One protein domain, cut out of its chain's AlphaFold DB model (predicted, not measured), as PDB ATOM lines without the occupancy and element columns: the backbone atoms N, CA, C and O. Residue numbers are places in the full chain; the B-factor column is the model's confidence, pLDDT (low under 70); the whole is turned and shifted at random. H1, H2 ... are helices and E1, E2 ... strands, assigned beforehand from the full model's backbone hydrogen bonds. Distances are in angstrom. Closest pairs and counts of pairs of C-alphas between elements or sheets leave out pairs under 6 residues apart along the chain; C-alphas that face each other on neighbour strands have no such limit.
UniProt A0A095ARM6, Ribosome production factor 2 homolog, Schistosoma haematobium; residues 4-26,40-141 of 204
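AT A GLANCE: This is residues 4 to 26 and 40 to 141 of the 204 residues of the protein "Ribosome production factor 2 homolog" of Schistosoma haematobium (UniProt A0A095ARM6). The model is an open V: one arm is a long, twisted sheet of three strands, E1 to E3, and the other is a drawn-out tail with two short helices, H2 and H3, and the short strand E4. The long helix H1 runs into the opening and only grazes the sheet. Residues 69 to 76, 108 to 130 and 134 to 139 stick out. The printed part has 125 residues, with elements in the order H1, E1, E2, E3, H2, H3, E4; the sheet's order is E1, E2, E3, antiparallel, and the class is mixed. It is extended, with a radius of gyration of the C-alphas of 22.5 A and spans of 57 by 56 by 30 A.

HOW THE PARTS SIT: H1, residues 4 to 26, grazes the sheet with its residues 15 to 26. E1, residues 41 to 47, and E2, residues 52 to 64, form an antiparallel hairpin, with N 44 and O 56 2.8 A apart. E2 forms another with E3, residues 86 to 100, with N 61 and O 89 2.8 A apart; these three make a meander, each strand the antiparallel neighbour of the one before. E3 bends by 66 degrees at residue 94. H2, residues 109 to 115, and H3, residues 120 to 126, are apart and not on the sheet. E4, residues 132 to 134, pairs with no named strand, but its residues 133 to 134 pair antiparallel with residues 140 to 141. In H1 and H2 every O i to N i+4 pair is within hydrogen-bond range; in H3, 2 of 3 are.

IN THESE COORDINATES: H1 begins at C-alpha 4 (131.517, 134.782, 104.653) and is 33.1 A long. E2 measures 37.1 A and E3 37.2 A, ending at C-alpha 100 (116.835, 131.981, 120.991). E4 ends at C-alpha 134 (115.369, 183.005, 113.691).

THE WHOLE: The farthest C-alphas, of Lys 4 and Phe 137, are 57.2 A apart. Residues 27 to 39 are not printed; C-alphas 26 and 40 are 14.0 A apart across this cut. The link E2 to E3 is long, with 21 residues. The pLDDT is under 70 at residues 65 to 75 and 124 to 126.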
ATOM      1  N   LYS A   4     131.327 134.342 103.261       75.81
ATOM      2  CA  LYS A   4     131.517 134.782 104.653       75.81
ATOM      3  C   LYS A   4     131.048 136.221 104.903       75.81
ATOM      4  O   LYS A   4     130.475 136.500 105.952       75.81
ATOM      5  N   GLU A   5     131.244 137.123 103.941       77.19
ATOM      6  CA  GLU A   5     130.767 138.507 104.046       77.19
ATOM      7  C   GLU A   5     129.242 138.561 103.978       77.19
ATOM      8  O   GLU A   5     128.621 139.244 104.784       77.19
ATOM      9  N   LEU A   6     128.627 137.797 103.071       76.88
ATOM     10  CA  LEU A   6     127.168 137.707 102.960       76.88
ATOM     11  C   LEU A   6     126.518 137.198 104.253       76.88
ATOM     12  O   LEU A   6     125.510 137.753 104.687       76.88
ATOM     13  N   TYR A   7     127.111 136.184 104.892       77.19
ATOM     14  CA  TYR A   7     126.643 135.684 106.187       77.19
ATOM     15  C   TYR A   7     126.759 136.741 107.291       77.19
ATOM     16  O   TYR A   7     125.797 136.958 108.028       77.19
ATOM     17  N   SER A   8     127.889 137.451 107.355       79.50
ATOM     18  CA  SER A   8     128.099 138.543 108.314       79.50
ATOM     19  C   SER A   8     127.090 139.686 108.122       79.50
ATOM     20  O   SER A   8     126.464 140.147 109.078       79.50
ATOM     21  N   TYR A   9     126.833 140.092 106.874       79.88
ATOM     22  CA  TYR A   9     125.830 141.112 106.557       79.88
ATOM     23  C   TYR A   9     124.415 140.680 106.949       79.88
ATOM     24  O   TYR A   9     123.682 141.450 107.570       79.88
ATOM     25  N   LEU A  10     124.025 139.444 106.627       79.62
ATOM     26  CA  LEU A  10     122.708 138.925 106.995       79.62
ATOM     27  C   LEU A  10     122.533 138.882 108.523       79.62
ATOM     28  O   LEU A  10     121.460 139.206 109.032       79.62
ATOM     29  N   GLN A  11     123.589 138.525 109.258       76.88
ATOM     30  CA  GLN A  11     123.605 138.531 110.720       76.88
ATOM     31  C   GLN A  11     123.438 139.945 111.283       76.88
ATOM     32  O   GLN A  11     122.586 140.159 112.147       76.88
ATOM     33  N   ALA A  12     124.174 140.922 110.751       79.50
ATOM     34  CA  ALA A  12     124.051 142.318 111.154       79.50
ATOM     35  C   ALA A  12     122.627 142.854 110.928       79.50
ATOM     36  O   ALA A  12     122.065 143.506 111.806       79.50
ATOM     37  N   VAL A  13     121.998 142.526 109.794       83.44
ATOM     38  CA  VAL A  13     120.618 142.947 109.494       83.44
ATOM     39  C   VAL A  13     119.612 142.326 110.467       83.44
ATOM     40  O   VAL A  13     118.729 143.023 110.966       83.44
ATOM     41  N   ARG A  14     119.754 141.033 110.788       84.69
ATOM     42  CA  ARG A  14     118.890 140.354 111.772       84.69
ATOM     43  C   ARG A  14     119.036 140.972 113.160       84.69
ATOM     44  O   ARG A  14     118.026 141.214 113.818       84.69
ATOM     45  N   TRP A  15     120.267 141.264 113.574       82.81
ATOM     46  CA  TRP A  15     120.556 141.943 114.834       82.81
ATOM     47  C   TRP A  15     119.922 143.335 114.890       82.81
ATOM     48  O   TRP A  15     119.167 143.621 115.817       82.81
ATOM     49  N   LEU A  16     120.151 144.176 113.877       85.12
ATOM     50  CA  LEU A  16     119.588 145.528 113.807       85.12
ATOM     51  C   LEU A  16     118.058 145.513 113.882       85.12
ATOM     52  O   LEU A  16     117.463 146.339 114.574       85.12
ATOM     53  N   PHE A  17     117.421 144.553 113.209       87.06
ATOM     54  CA  PHE A  17     115.974 144.383 113.265       87.06
ATOM     55  C   PHE A  17     115.488 144.011 114.674       87.06
ATOM     56  O   PHE A  17     114.541 144.617 115.173       87.06
ATOM     57  N   CYS A  18     116.162 143.074 115.351       85.50
ATOM     58  CA  CYS A  18     115.824 142.699 116.728       85.50
ATOM     59  C   CYS A  18     115.984 143.884 117.686       85.50
ATOM     60  O   CYS A  18     115.067 144.188 118.445       85.50
ATOM     61  N   VAL A  19     117.114 144.596 117.607       87.06
ATOM     62  CA  VAL A  19     117.368 145.798 118.416       87.06
ATOM     63  C   VAL A  19     116.268 146.830 118.207       87.06
ATOM     64  O   VAL A  19     115.805 147.433 119.173       87.06
ATOM     65  N   ARG A  20     115.806 147.015 116.965       88.94
ATOM     66  CA  ARG A  20     114.743 147.975 116.673       88.94
ATOM     67  C   ARG A  20     113.422 147.612 117.345       88.94
ATOM     68  O   ARG A  20     112.787 148.501 117.899       88.94
ATOM     69  N   ILE A  21     113.044 146.333 117.340       89.56
ATOM     70  CA  ILE A  21     111.824 145.859 118.009       89.56
ATOM     71  C   ILE A  21     111.887 146.139 119.511       89.56
ATOM     72  O   ILE A  21     110.940 146.687 120.067       89.56
ATOM     73  N   PHE A  22     113.002 145.807 120.171       88.62
ATOM     74  CA  PHE A  22     113.146 146.067 121.605       88.62
ATOM     75  C   PHE A  22     113.154 147.557 121.922       88.62
ATOM     76  O   PHE A  22     112.549 147.978 122.903       88.62
ATOM     77  N   LEU A  23     113.800 148.360 121.079       89.88
ATOM     78  CA  LEU A  23     113.794 149.803 121.245       89.88
ATOM     79  C   LEU A  23     112.373 150.352 121.122       89.88
ATOM     80  O   LEU A  23     111.947 151.080 122.004       89.88
ATOM     81  N   ASP A  24     111.609 149.969 120.100       90.94
ATOM     82  CA  ASP A  24     110.228 150.441 119.952       90.94
ATOM     83  C   ASP A  24     109.304 149.915 121.077       90.94
ATOM     84  O   ASP A  24     108.384 150.626 121.478       90.94
ATOM     85  N   LEU A  25     109.579 148.734 121.653       90.75
ATOM     86  CA  LEU A  25     108.834 148.182 122.794       90.75
ATOM     87  C   LEU A  25     109.114 148.920 124.116       90.75
ATOM     88  O   LEU A  25     108.193 149.140 124.899       90.75
ATOM     89  N   PHE A  26     110.372 149.300 124.373       89.06
ATOM     90  CA  PHE A  26     110.806 149.871 125.656       89.06
ATOM     91  C   PHE A  26     111.037 151.391 125.643       89.06
ATOM     92  O   PHE A  26     111.263 151.976 126.699       89.06
ATOM     93  N   GLU A  40     116.812 155.108 136.478       90.44
ATOM     94  CA  GLU A  40     117.011 154.072 137.503       90.44
ATOM     95  C   GLU A  40     117.490 152.734 136.931       90.44
ATOM     96  O   GLU A  40     118.235 152.012 137.588       90.44
ATOM     97  N   HIS A  41     117.066 152.389 135.713       91.06
ATOM     98  CA  HIS A  41     117.269 151.062 135.133       91.06
ATOM     99  C   HIS A  41     117.962 151.151 133.770       91.06
ATOM    100  O   HIS A  41     117.615 151.979 132.928       91.06
ATOM    101  N   GLN A  42     118.919 150.254 133.540       91.19
ATOM    102  CA  GLN A  42     119.598 150.051 132.267       91.19
ATOM    103  C   GLN A  42     119.225 148.683 131.695       91.19
ATOM    104  O   GLN A  42     119.443 147.653 132.333       91.19
ATOM    105  N   PHE A  43     118.744 148.665 130.453       91.00
ATOM    106  CA  PHE A  43     118.617 147.439 129.670       91.00
ATOM    107  C   PHE A  43     119.923 147.168 128.924       91.00
ATOM    108  O   PHE A  43     120.430 148.023 128.197       91.00
ATOM    109  N   HIS A  44     120.464 145.969 129.094       89.94
ATOM    110  CA  HIS A  44     121.676 145.509 128.439       89.94
ATOM    111  C   HIS A  44     121.349 144.302 127.561       89.94
ATOM    112  O   HIS A  44     120.997 143.232 128.060       89.94
ATOM    113  N   PHE A  45     121.463 144.492 126.248       88.88
ATOM    114  CA  PHE A  45     121.253 143.452 125.247       88.88
ATOM    115  C   PHE A  45     122.606 142.966 124.739       88.88
ATOM    116  O   PHE A  45     123.395 143.758 124.225       88.88
ATOM    117  N   VAL A  46     122.871 141.670 124.868       88.44
ATOM    118  CA  VAL A  46     124.117 141.042 124.415       88.44
ATOM    119  C   VAL A  46     123.785 139.956 123.416       88.44
ATOM    120  O   VAL A  46     123.006 139.054 123.710       88.44
ATOM    121  N   LEU A  47     124.412 140.013 122.247       87.56
ATOM    122  CA  LEU A  47     124.421 138.894 121.318       87.56
ATOM    123  C   LEU A  47     125.589 137.975 121.692       87.56
ATOM    124  O   LEU A  47     126.737 138.289 121.391       87.56
ATOM    125  N   SER A  48     125.311 136.874 122.393       82.19
ATOM    126  CA  SER A  48     126.357 135.940 122.837       82.19
ATOM    127  C   SER A  48     126.783 134.975 121.728       82.19
ATOM    128  O   SER A  48     127.904 134.474 121.725       82.19
ATOM    129  N   SER A  49     125.877 134.658 120.807       81.56
ATOM    130  CA  SER A  49     126.119 133.801 119.640       81.56
ATOM    131  C   SER A  49     125.165 134.215 118.521       81.56
ATOM    132  O   SER A  49     124.245 134.991 118.764       81.56
ATOM    133  N   ASP A  50     125.308 133.651 117.322       76.56
ATOM    134  CA  ASP A  50     124.522 134.041 116.135       76.56
ATOM    135  C   ASP A  50     122.996 134.007 116.326       76.56
ATOM    136  O   ASP A  50     122.263 134.693 115.611       76.56
ATOM    137  N   LYS A  51     122.509 133.211 117.285       81.75
ATOM    138  CA  LYS A  51     121.081 133.055 117.592       81.75
ATOM    139  C   LYS A  51     120.714 133.415 119.031       81.75
ATOM    140  O   LYS A  51     119.539 133.611 119.307       81.75
ATOM    141  N   ASN A  52     121.690 133.539 119.926       87.69
ATOM    142  CA  ASN A  52     121.430 133.684 121.355       87.69
ATOM    143  C   ASN A  52     121.544 135.151 121.758       87.69
ATOM    144  O   ASN A  52     122.638 135.724 121.759       87.69
ATOM    145  N   LEU A  53     120.407 135.741 122.106       88.94
ATOM    146  CA  LEU A  53     120.287 137.104 122.595       88.94
ATOM    147  C   LEU A  53     119.992 137.081 124.096       88.94
ATOM    148  O   LEU A  53     118.947 136.604 124.516       88.94
ATOM    149  N   CYS A  54     120.859 137.683 124.894       90.88
ATOM    150  CA  CYS A  54     120.669 137.824 126.329       90.88
ATOM    151  C   CYS A  54     120.192 139.241 126.658       90.88
ATOM    152  O   CYS A  54     120.818 140.225 126.259       90.88
ATOM    153  N   LEU A  55     119.120 139.342 127.432       90.69
ATOM    154  CA  LEU A  55     118.640 140.565 128.057       90.69
ATOM    155  C   LEU A  55     118.977 140.533 129.546       90.69
ATOM    156  O   LEU A  55     118.593 139.615 130.273       90.69
ATOM    157  N   ARG A  56     119.678 141.569 130.002       91.94
ATOM    158  CA  ARG A  56     119.992 141.797 131.413       91.94
ATOM    159  C   ARG A  56     119.513 143.186 131.803       91.94
ATOM    160  O   ARG A  56     119.811 144.153 131.105       91.94
ATOM    161  N   VAL A  57     118.776 143.282 132.902       92.88
ATOM    162  CA  VAL A  57     118.365 144.563 133.481       92.88
ATOM    163  C   VAL A  57     119.264 144.852 134.671       92.88
ATOM    164  O   VAL A  57     119.493 143.989 135.512       92.88
ATOM    165  N   ARG A  58     119.808 146.065 134.727       93.44
ATOM    166  CA  ARG A  58     120.633 146.517 135.846       93.44
ATOM    167  C   ARG A  58     120.044 147.765 136.454       93.44
ATOM    168  O   ARG A  58     119.604 148.658 135.732       93.44
ATOM    169  N   LYS A  59     120.055 147.825 137.775       92.75
ATOM    170  CA  LYS A  59     119.734 149.020 138.533       92.75
ATOM    171  C   LYS A  59     120.975 149.901 138.623       92.75
ATOM    172  O   LYS A  59     122.077 149.423 138.884       92.75
ATOM    173  N   ILE A  60     120.783 151.188 138.377       91.69
ATOM    174  CA  ILE A  60     121.818 152.212 138.435       91.69
ATOM    175  C   ILE A  60     121.782 152.824 139.835       91.69
ATOM    176  O   ILE A  60     120.807 153.473 140.214       91.69
ATOM    177  N   THR A  61     122.866 152.656 140.589       88.44
ATOM    178  CA  THR A  61     123.067 153.298 141.890       88.44
ATOM    179  C   THR A  61     124.141 154.375 141.745       88.44
ATOM    180  O   THR A  61     125.277 154.106 141.352       88.44
ATOM    181  N   LEU A  62     123.784 155.622 142.048       85.38
ATOM    182  CA  LEU A  62     124.677 156.779 141.962       85.38
ATOM    183  C   LEU A  62     125.239 157.080 143.353       85.38
ATOM    184  O   LEU A  62     124.485 157.357 144.281       85.38
ATOM    185  N   SER A  63     126.563 157.062 143.495       82.56
ATOM    186  CA  SER A  63     127.246 157.419 144.742       82.56
ATOM    187  C   SER A  63     128.075 158.689 144.553       82.56
ATOM    188  O   SER A  63     128.891 158.800 143.635       82.56
ATOM    189  N   THR A  64     127.863 159.687 145.411       78.00
ATOM    190  CA  THR A  64     128.709 160.884 145.438       78.00
ATOM    191  C   THR A  64     129.976 160.554 146.209       78.00
ATOM    192  O   THR A  64     129.922 160.358 147.423       78.00
ATOM    193  N   LYS A  65     131.122 160.506 145.532       68.38
ATOM    194  CA  LYS A  65     132.400 160.394 146.232       68.38
ATOM    195  C   LYS A  65     132.891 161.781 146.633       68.38
ATOM    196  O   LYS A  65     132.989 162.684 145.803       68.38
ATOM    197  N   GLY A  66     133.223 161.943 147.915       56.66
ATOM    198  CA  GLY A  66     134.169 162.977 148.330       56.66
ATOM    199  C   GLY A  66     135.504 162.712 147.634       56.66
ATOM    200  O   GLY A  66     135.815 161.558 147.361       56.66
ATOM    201  N   LYS A  67     136.247 163.764 147.275       59.22
ATOM    202  CA  LYS A  67     137.532 163.694 146.555       59.22
ATOM    203  C   LYS A  67     138.393 162.515 147.046       59.22
ATOM    204  O   LYS A  67     139.023 162.620 148.091       59.22
ATOM    205  N   THR A  68     138.440 161.415 146.300       45.91
ATOM    206  CA  THR A  68     139.356 160.305 146.582       45.91
ATOM    207  C   THR A  68     139.998 159.840 145.289       45.91
ATOM    208  O   THR A  68     139.330 159.269 144.430       45.91
ATOM    209  N   ASN A  69     141.289 160.142 145.185       51.34
ATOM    210  CA  ASN A  69     142.371 159.393 144.550       51.34
ATOM    211  C   ASN A  69     141.922 158.101 143.845       51.34
ATOM    212  O   ASN A  69     141.872 157.039 144.459       51.34
ATOM    213  N   SER A  70     141.614 158.168 142.555       52.28
ATOM    214  CA  SER A  70     141.533 156.966 141.726       52.28
ATOM    215  C   SER A  70     142.234 157.242 140.407       52.28
ATOM    216  O   SER A  70     141.628 157.674 139.429       52.28
ATOM    217  N   THR A  71     143.541 157.007 140.428       54.06
ATOM    218  CA  THR A  71     144.501 157.094 139.320       54.06
ATOM    219  C   THR A  71     144.305 155.974 138.276       54.06
ATOM    220  O   THR A  71     145.161 155.768 137.431       54.06
ATOM    221  N   GLU A  72     143.189 155.234 138.290       55.38
ATOM    222  CA  GLU A  72     143.100 153.927 137.606       55.38
ATOM    223  C   GLU A  72     141.877 153.737 136.693       55.38
ATOM    224  O   GLU A  72     141.542 152.616 136.325       55.38
ATOM    225  N   LEU A  73     141.204 154.810 136.268       54.62
ATOM    226  CA  LEU A  73     140.131 154.707 135.275       54.62
ATOM    227  C   LEU A  73     140.472 155.533 134.034       54.62
ATOM    228  O   LEU A  73     140.472 156.757 134.069       54.62
ATOM    229  N   ASN A  74     140.680 154.843 132.907       58.75
ATOM    230  CA  ASN A  74     140.809 155.401 131.548       58.75
ATOM    231  C   ASN A  74     139.540 156.139 131.052       58.75
ATOM    232  O   ASN A  74     139.412 156.448 129.868       58.75
ATOM    233  N   VAL A  75     138.571 156.396 131.937       63.94
ATOM    234  CA  VAL A  75     137.267 156.978 131.624       63.94
ATOM    235  C   VAL A  75     137.154 158.322 132.348       63.94
ATOM    236  O   VAL A  75     137.391 158.375 133.558       63.94
ATOM    237  N   PRO A  76     136.796 159.416 131.650       70.62
ATOM    238  CA  PRO A  76     136.647 160.722 132.280       70.62
ATOM    239  C   PRO A  76     135.595 160.673 133.405       70.62
ATOM    240  O   PRO A  76     134.537 160.062 133.228       70.62
ATOM    241  N   PRO A  77     135.848 161.320 134.559       71.38
ATOM    242  CA  PRO A  77     134.935 161.277 135.696       71.38
ATOM    243  C   PRO A  77     133.618 161.986 135.365       71.38
ATOM    244  O   PRO A  77     133.621 163.140 134.927       71.38
ATOM    245  N   LEU A  78     132.490 161.319 135.627       75.88
ATOM    246  CA  LEU A  78     131.166 161.914 135.472       75.88
ATOM    247  C   LEU A  78     130.950 162.977 136.554       75.88
ATOM    248  O   LEU A  78     131.090 162.704 137.749       75.88
ATOM    249  N   LYS A  79     130.602 164.194 136.135       79.12
ATOM    250  CA  LYS A  79     130.343 165.327 137.027       79.12
ATOM    251  C   LYS A  79     128.883 165.742 136.932       79.12
ATOM    252  O   LYS A  79     128.313 165.801 135.847       79.12
ATOM    253  N   THR A  80     128.295 166.050 138.079       78.25
ATOM    254  CA  THR A  80     127.012 166.763 138.152       78.25
ATOM    255  C   THR A  80     127.163 168.196 137.632       78.25
ATOM    256  O   THR A  80     128.290 168.699 137.584       78.25
ATOM    257  N   PRO A  81     126.058 168.884 137.287       79.00
ATOM    258  CA  PRO A  81     126.083 170.318 136.978       79.00
ATOM    259  C   PRO A  81     126.778 171.154 138.067       79.00
ATOM    260  O   PRO A  81     127.482 172.106 137.753       79.00
ATOM    261  N   ASP A  82     126.677 170.719 139.328       78.94
ATOM    262  CA  ASP A  82     127.311 171.345 140.498       78.94
ATOM    263  C   ASP A  82     128.817 171.022 140.636       78.94
ATOM    264  O   ASP A  82     129.455 171.372 141.629       78.94
ATOM    265  N   GLY A  83     129.401 170.292 139.683       80.69
ATOM    266  CA  GLY A  83     130.823 169.949 139.646       80.69
ATOM    267  C   GLY A  83     131.247 168.784 140.548       80.69
ATOM    268  O   GLY A  83     132.426 168.419 140.545       80.69
ATOM    269  N   LYS A  84     130.324 168.158 141.293       80.88
ATOM    270  CA  LYS A  84     130.626 166.980 142.127       80.88
ATOM    271  C   LYS A  84     130.795 165.739 141.258       80.88
ATOM    272  O   LYS A  84     129.962 165.479 140.386       80.88
ATOM    273  N   VAL A  85     131.844 164.966 141.532       83.06
ATOM    274  CA  VAL A  85     132.109 163.691 140.857       83.06
ATOM    275  C   VAL A  85     131.153 162.624 141.383       83.06
ATOM    276  O   VAL A  85     130.990 162.461 142.594       83.06
ATOM    277  N   VAL A  86     130.527 161.898 140.462       83.38
ATOM    278  CA  VAL A  86     129.603 160.806 140.762       83.38
ATOM    279  C   VAL A  86     130.194 159.507 140.250       83.38
ATOM    280  O   VAL A  86     130.643 159.423 139.108       83.38
ATOM    281  N   GLN A  87     130.173 158.486 141.096       83.19
ATOM    282  CA  GLN A  87     130.475 157.123 140.701       83.19
ATOM    283  C   GLN A  87     129.173 156.365 140.451       83.19
ATOM    284  O   GLN A  87     128.272 156.356 141.292       83.19
ATOM    285  N   ILE A  88     129.107 155.712 139.294       86.94
ATOM    286  CA  ILE A  88     128.010 154.827 138.919       86.94
ATOM    287  C   ILE A  88     128.374 153.406 139.345       86.94
ATOM    288  O   ILE A  88     129.421 152.890 138.956       86.94
ATOM    289  N   THR A  89     127.494 152.781 140.116       88.31
ATOM    290  CA  THR A  89     127.528 151.353 140.431       88.31
ATOM    291  C   THR A  89     126.315 150.702 139.780       88.31
ATOM    292  O   THR A  89     125.223 151.269 139.788       88.31
ATOM    293  N   LEU A  90     126.509 149.527 139.187       91.25
ATOM    294  CA  LEU A  90     125.437 148.753 138.575       91.25
ATOM    295  C   LEU A  90     125.159 147.535 139.450       91.25
ATOM    296  O   LEU A  90     126.071 146.762 139.732       91.25
ATOM    297  N   GLU A  91     123.909 147.372 139.858       91.81
ATOM    298  CA  GLU A  91     123.421 146.189 140.562       91.81
ATOM    299  C   GLU A  91     122.559 145.371 139.603       91.81
ATOM    300  O   GLU A  91     121.759 145.932 138.849       91.81
ATOM    301  N   ASP A  92     122.715 144.049 139.592       89.81
ATOM    302  CA  ASP A  92     121.868 143.205 138.754       89.81
ATOM    303  C   ASP A  92     120.436 143.208 139.306       89.81
ATOM    304  O   ASP A  92     120.191 142.933 140.481       89.81
ATOM    305  N   ALA A  93     119.484 143.535 138.436       88.31
ATOM    306  CA  ALA A  93     118.064 143.524 138.738       88.31
ATOM    307  C   ALA A  93     117.377 142.412 137.937       88.31
ATOM    308  O   ALA A  93     117.842 141.968 136.887       88.31
ATOM    309  N   THR A  94     116.234 141.948 138.423       81.69
ATOM    310  CA  THR A  94     115.333 141.094 137.640       81.69
ATOM    311  C   THR A  94     114.444 141.992 136.773       81.69
ATOM    312  O   THR A  94     114.023 143.044 137.256       81.69
ATOM    313  N   PRO A  95     114.137 141.644 135.506       84.81
ATOM    314  CA  PRO A  95     114.265 140.342 134.841       84.81
ATOM    315  C   PRO A  95     115.574 140.128 134.057       84.81
ATOM    316  O   PRO A  95     116.134 141.043 133.456       84.81
ATOM    317  N   SER A  96     116.003 138.866 133.985       88.12
ATOM    318  CA  SER A  96     116.970 138.401 132.987       88.12
ATOM    319  C   SER A  96     116.294 137.392 132.069       88.12
ATOM    320  O   SER A  96     115.503 136.572 132.534       88.12
ATOM    321  N   ALA A  97     116.548 137.492 130.770       89.50
ATOM    322  CA  ALA A  97     115.931 136.625 129.778       89.50
ATOM    323  C   ALA A  97     116.949 136.267 128.703       89.50
ATOM    324  O   ALA A  97     117.629 137.143 128.174       89.50
ATOM    325  N   ASP A  98     117.017 134.988 128.362       91.56
ATOM    326  CA  ASP A  98     117.824 134.498 127.254       91.56
ATOM    327  C   ASP A  98     116.869 134.081 126.124       91.56
ATOM    328  O   ASP A  98     115.972 133.256 126.302       91.56
ATOM    329  N   PHE A  99     117.021 134.715 124.967       88.62
ATOM    330  CA  PHE A  99     116.205 134.528 123.777       88.62
ATOM    331  C   PHE A  99     116.982 133.738 122.724       88.62
ATOM    332  O   PHE A  99     118.120 134.071 122.397       88.62
ATOM    333  N   ASP A 100     116.327 132.738 122.137       90.25
ATOM    334  CA  ASP A 100     116.835 131.981 120.991       90.25
ATOM    335  C   ASP A 100     116.119 132.428 119.702       90.25
ATOM    336  O   ASP A 100     114.904 132.264 119.532       90.25
ATOM    337  N   LEU A 101     116.874 133.034 118.786       86.25
ATOM    338  CA  LEU A 101     116.394 133.558 117.511       86.25
ATOM    339  C   LEU A 101     116.195 132.422 116.504       86.25
ATOM    340  O   LEU A 101     117.112 132.001 115.795       86.25
ATOM    341  N   ARG A 102     114.942 131.980 116.373       87.50
ATOM    342  CA  ARG A 102     114.548 130.928 115.424       87.50
ATOM    343  C   ARG A 102     114.241 131.483 114.032       87.50
ATOM    344  O   ARG A 102     115.097 131.522 113.146       87.50
ATOM    345  N   ARG A 103     112.993 131.896 113.812       86.94
ATOM    346  CA  ARG A 103     112.490 132.361 112.512       86.94
ATOM    347  C   ARG A 103     112.531 133.884 112.464       86.94
ATOM    348  O   ARG A 103     112.078 134.533 113.397       86.94
ATOM    349  N   VAL A 104     113.046 134.439 111.368       84.69
ATOM    350  CA  VAL A 104     113.066 135.887 111.120       84.69
ATOM    351  C   VAL A 104     112.404 136.144 109.776       84.69
ATOM    352  O   VAL A 104     112.837 135.607 108.760       84.69
ATOM    353  N   SER A 105     111.346 136.951 109.784       89.19
ATOM    354  CA  SER A 105     110.690 137.443 108.575       89.19
ATOM    355  C   SER A 105     111.056 138.911 108.411       89.19
ATOM    356  O   SER A 105     110.645 139.748 109.212       89.19
ATOM    357  N   LEU A 106     111.888 139.207 107.412       87.75
ATOM    358  CA  LEU A 106     112.278 140.578 107.109       87.75
ATOM    359  C   LEU A 106     111.186 141.244 106.258       87.75
ATOM    360  O   LEU A 106     110.640 140.607 105.351       87.75
ATOM    361  N   PRO A 107     110.852 142.516 106.527       89.50
ATOM    362  CA  PRO A 107     109.893 143.238 105.711       89.50
ATOM    363  C   PRO A 107     110.454 143.485 104.306       89.50
ATOM    364  O   PRO A 107     111.650 143.698 104.120       89.50
ATOM    365  N   SER A 108     109.565 143.513 103.313       92.94
ATOM    366  CA  SER A 108     109.900 143.977 101.964       92.94
ATOM    367  C   SER A 108     110.326 145.447 101.985       92.94
ATOM    368  O   SER A 108     109.787 146.238 102.768       92.94
ATOM    369  N   GLU A 109     111.199 145.835 101.060       91.00
ATOM    370  CA  GLU A 109     111.748 147.192 100.978       91.00
ATOM    371  C   GLU A 109     110.662 148.281 100.899       91.00
ATOM    372  O   GLU A 109     110.748 149.294 101.594       91.00
ATOM    373  N   ASP A 110     109.579 148.049 100.151       95.12
ATOM    374  CA  ASP A 110     108.476 149.011 100.025       95.12
ATOM    375  C   ASP A 110     107.733 149.251 101.345       95.12
ATOM    376  O   ASP A 110     107.362 150.384 101.669       95.12
ATOM    377  N   LYS A 111     107.540 148.190 102.142       93.75
ATOM    378  CA  LYS A 111     106.915 148.276 103.472       93.75
ATOM    379  C   LYS A 111     107.828 149.025 104.434       93.75
ATOM    380  O   LYS A 111     107.348 149.885 105.168       93.75
ATOM    381  N   TRP A 112     109.129 148.741 104.384       90.69
ATOM    382  CA  TRP A 112     110.131 149.424 105.198       90.69
ATOM    383  C   TRP A 112     110.166 150.929 104.904       90.69
ATOM    384  O   TRP A 112     110.000 151.747 105.809       90.69
ATOM    385  N   LYS A 113     110.270 151.311 103.626       93.06
ATOM    386  CA  LYS A 113     110.254 152.718 103.192       93.06
ATOM    387  C   LYS A 113     108.970 153.434 103.596       93.06
ATOM    388  O   LYS A 113     109.016 154.576 104.049       93.06
ATOM    389  N   ARG A 114     107.819 152.769 103.445       93.69
ATOM    390  CA  ARG A 114     106.518 153.341 103.811       93.69
ATOM    391  C   ARG A 114     106.396 153.561 105.321       93.69
ATOM    392  O   ARG A 114     105.915 154.618 105.715       93.69
ATOM    393  N   ALA A 115     106.848 152.612 106.143       90.56
ATOM    394  CA  ALA A 115     106.795 152.711 107.604       90.56
ATOM    395  C   ALA A 115     107.735 153.791 108.167       90.56
ATOM    396  O   ALA A 115     107.386 154.473 109.124       90.56
ATOM    397  N   HIS A 116     108.899 153.999 107.543       89.62
ATOM    398  CA  HIS A 116     109.864 155.032 107.941       89.62
ATOM    399  C   HIS A 116     109.595 156.420 107.343       89.62
ATOM    400  O   HIS A 116     110.427 157.323 107.455       89.62
ATOM    401  N   ARG A 117     108.440 156.624 106.705       91.06
ATOM    402  CA  ARG A 117     108.073 157.926 106.157       91.06
ATOM    403  C   ARG A 117     107.754 158.898 107.294       91.06
ATOM    404  O   ARG A 117     106.720 158.788 107.944       91.06
ATOM    405  N   VAL A 118     108.620 159.889 107.488       88.69
ATOM    406  CA  VAL A 118     108.364 160.988 108.427       88.69
ATOM    407  C   VAL A 118     107.272 161.899 107.846       88.69
ATOM    408  O   VAL A 118     107.372 162.286 106.674       88.69
ATOM    409  N   PRO A 119     106.224 162.248 108.618       88.88
ATOM    410  CA  PRO A 119     105.202 163.182 108.169       88.88
ATOM    411  C   PRO A 119     105.808 164.529 107.749       88.88
ATOM    412  O   PRO A 119     106.725 165.032 108.407       88.88
ATOM    413  N   PRO A 120     105.295 165.158 106.675       83.25
ATOM    414  CA  PRO A 120     105.851 166.410 106.175       83.25
ATOM    415  C   PRO A 120     105.717 167.557 107.182       83.25
ATOM    416  O   PRO A 120     106.501 168.493 107.121       83.25
ATOM    417  N   GLU A 121     104.750 167.500 108.098       83.25
ATOM    418  CA  GLU A 121     104.540 168.501 109.151       83.25
ATOM    419  C   GLU A 121     105.727 168.562 110.117       83.25
ATOM    420  O   GLU A 121     106.290 169.636 110.322       83.25
ATOM    421  N   VAL A 122     106.186 167.401 110.596       81.19
ATOM    422  CA  VAL A 122     107.382 167.278 111.445       81.19
ATOM    423  C   VAL A 122     108.621 167.754 110.681       81.19
ATOM    424  O   VAL A 122     109.395 168.568 111.170       81.19
ATOM    425  N   MET A 123     108.767 167.339 109.417       74.38
ATOM    426  CA  MET A 123     109.915 167.741 108.593       74.38
ATOM    427  C   MET A 123     109.960 169.244 108.285       74.38
ATOM    428  O   MET A 123     111.038 169.770 108.014       74.38
ATOM    429  N   LYS A 124     108.810 169.924 108.236       64.62
ATOM    430  CA  LYS A 124     108.722 171.364 107.957       64.62
ATOM    431  C   LYS A 124     109.026 172.209 109.194       64.62
ATOM    432  O   LYS A 124     109.551 173.303 109.021       64.62
ATOM    433  N   GLY A 125     108.720 171.711 110.394       64.75
ATOM    434  CA  GLY A 125     109.025 172.396 111.653       64.75
ATOM    435  C   GLY A 125     110.527 172.579 111.879       64.75
ATOM    436  O   GLY A 125     110.965 173.670 112.232       64.75
ATOM    437  N   ASP A 126     111.318 171.550 111.568       62.84
ATOM    438  CA  ASP A 126     112.759 171.540 111.858       62.84
ATOM    439  C   ASP A 126     113.617 172.181 110.757       62.84
ATOM    440  O   ASP A 126     114.748 172.615 110.985       62.84
ATOM    441  N   LYS A 127     113.109 172.235 109.521       70.50
ATOM    442  CA  LYS A 127     113.874 172.738 108.375       70.50
ATOM    443  C   LYS A 127     113.751 174.250 108.267       70.50
ATOM    444  O   LYS A 127     112.875 174.769 107.573       70.50
ATOM    445  N   THR A 128     114.699 174.968 108.861       74.69
ATOM    446  CA  THR A 128     114.889 176.389 108.548       74.69
ATOM    447  C   THR A 128     115.262 176.535 107.068       74.69
ATOM    448  O   THR A 128     116.244 175.925 106.628       74.69
ATOM    449  N   PRO A 129     114.510 177.309 106.268       82.50
ATOM    450  CA  PRO A 129     114.833 177.484 104.860       82.50
ATOM    451  C   PRO A 129     116.201 178.159 104.707       82.50
ATOM    452  O   PRO A 129     116.600 178.987 105.529       82.50
ATOM    453  N   LYS A 130     116.932 177.801 103.644       86.38
ATOM    454  CA  LYS A 130     118.282 178.323 103.375       86.38
ATOM    455  C   LYS A 130     118.283 179.856 103.434       86.38
ATOM    456  O   LYS A 130     117.368 180.500 102.927       86.38
ATOM    457  N   ASN A 131     119.331 180.427 104.029       87.50
ATOM    458  CA  ASN A 131     119.528 181.870 104.206       87.50
ATOM    459  C   ASN A 131     118.518 182.569 105.129       87.50
ATOM    460  O   ASN A 131     118.535 183.795 105.191       87.50
ATOM    461  N   LYS A 132     117.671 181.836 105.858       87.50
ATOM    462  CA  LYS A 132     116.762 182.396 106.858       87.50
ATOM    463  C   LYS A 132     117.066 181.781 108.217       87.50
ATOM    464  O   LYS A 132     117.064 180.563 108.358       87.50
ATOM    465  N   SER A 133     117.299 182.618 109.214       87.06
ATOM    466  CA  SER A 133     117.470 182.209 110.606       87.06
ATOM    467  C   SER A 133     116.478 182.950 111.495       87.06
ATOM    468  O   SER A 133     115.994 184.027 111.140       87.06
ATOM    469  N   VAL A 134     116.154 182.360 112.637       89.19
ATOM    470  CA  VAL A 134     115.369 183.005 113.691       89.19
ATOM    471  C   VAL A 134     116.341 183.355 114.808       89.19
ATOM    472  O   VAL A 134     117.121 182.505 115.228       89.19
ATOM    473  N   ASP A 135     116.353 184.620 115.205       90.31
ATOM    474  CA  ASP A 135     117.148 185.118 116.321       90.31
ATOM    475  C   ASP A 135     116.593 184.610 117.663       90.31
ATOM    476  O   ASP A 135     115.442 184.181 117.739       90.31
ATOM    477  N   VAL A 136     117.375 184.700 118.741       89.00
ATOM    478  CA  VAL A 136     116.975 184.282 120.100       89.00
ATOM    479  C   VAL A 136     115.716 185.028 120.567       89.00
ATOM    480  O   VAL A 136     114.897 184.475 121.296       89.00
ATOM    481  N   PHE A 137     115.516 186.257 120.078       89.75
ATOM    482  CA  PHE A 137     114.324 187.076 120.326       89.75
ATOM    483  C   PHE A 137     113.154 186.807 119.359       89.75
ATOM    484  O   PHE A 137     112.155 187.521 119.383       89.75
ATOM    485  N   GLY A 138     113.256 185.812 118.475       85.56
ATOM    486  CA  GLY A 138     112.206 185.453 117.513       85.56
ATOM    487  C   GLY A 138     112.208 186.258 116.206       85.56
ATOM    488  O   GLY A 138     111.423 185.965 115.299       85.56
ATOM    489  N   SER A 139     113.100 187.241 116.056       92.19
ATOM    490  CA  SER A 139     113.243 188.034 114.829       92.19
ATOM    491  C   SER A 139     113.748 187.185 113.660       92.19
ATOM    492  O   SER A 139     114.701 186.418 113.788       92.19
ATOM    493  N   ARG A 140     113.129 187.317 112.482       89.88
ATOM    494  CA  ARG A 140     113.525 186.571 111.274       89.88
ATOM    495  C   ARG A 140     114.621 187.330 110.525       89.88
ATOM    496  O   ARG A 140     114.353 188.389 109.967       89.88
ATOM    497  N   ILE A 141     115.820 186.760 110.461       90.06
ATOM    498  CA  ILE A 141     116.987 187.340 109.786       90.06
ATOM    499  C   ILE A 141     117.218 186.618 108.456       90.06
ATOM    500  O   ILE A 141     117.222 185.388 108.393       90.06
TER     501      ILE A 141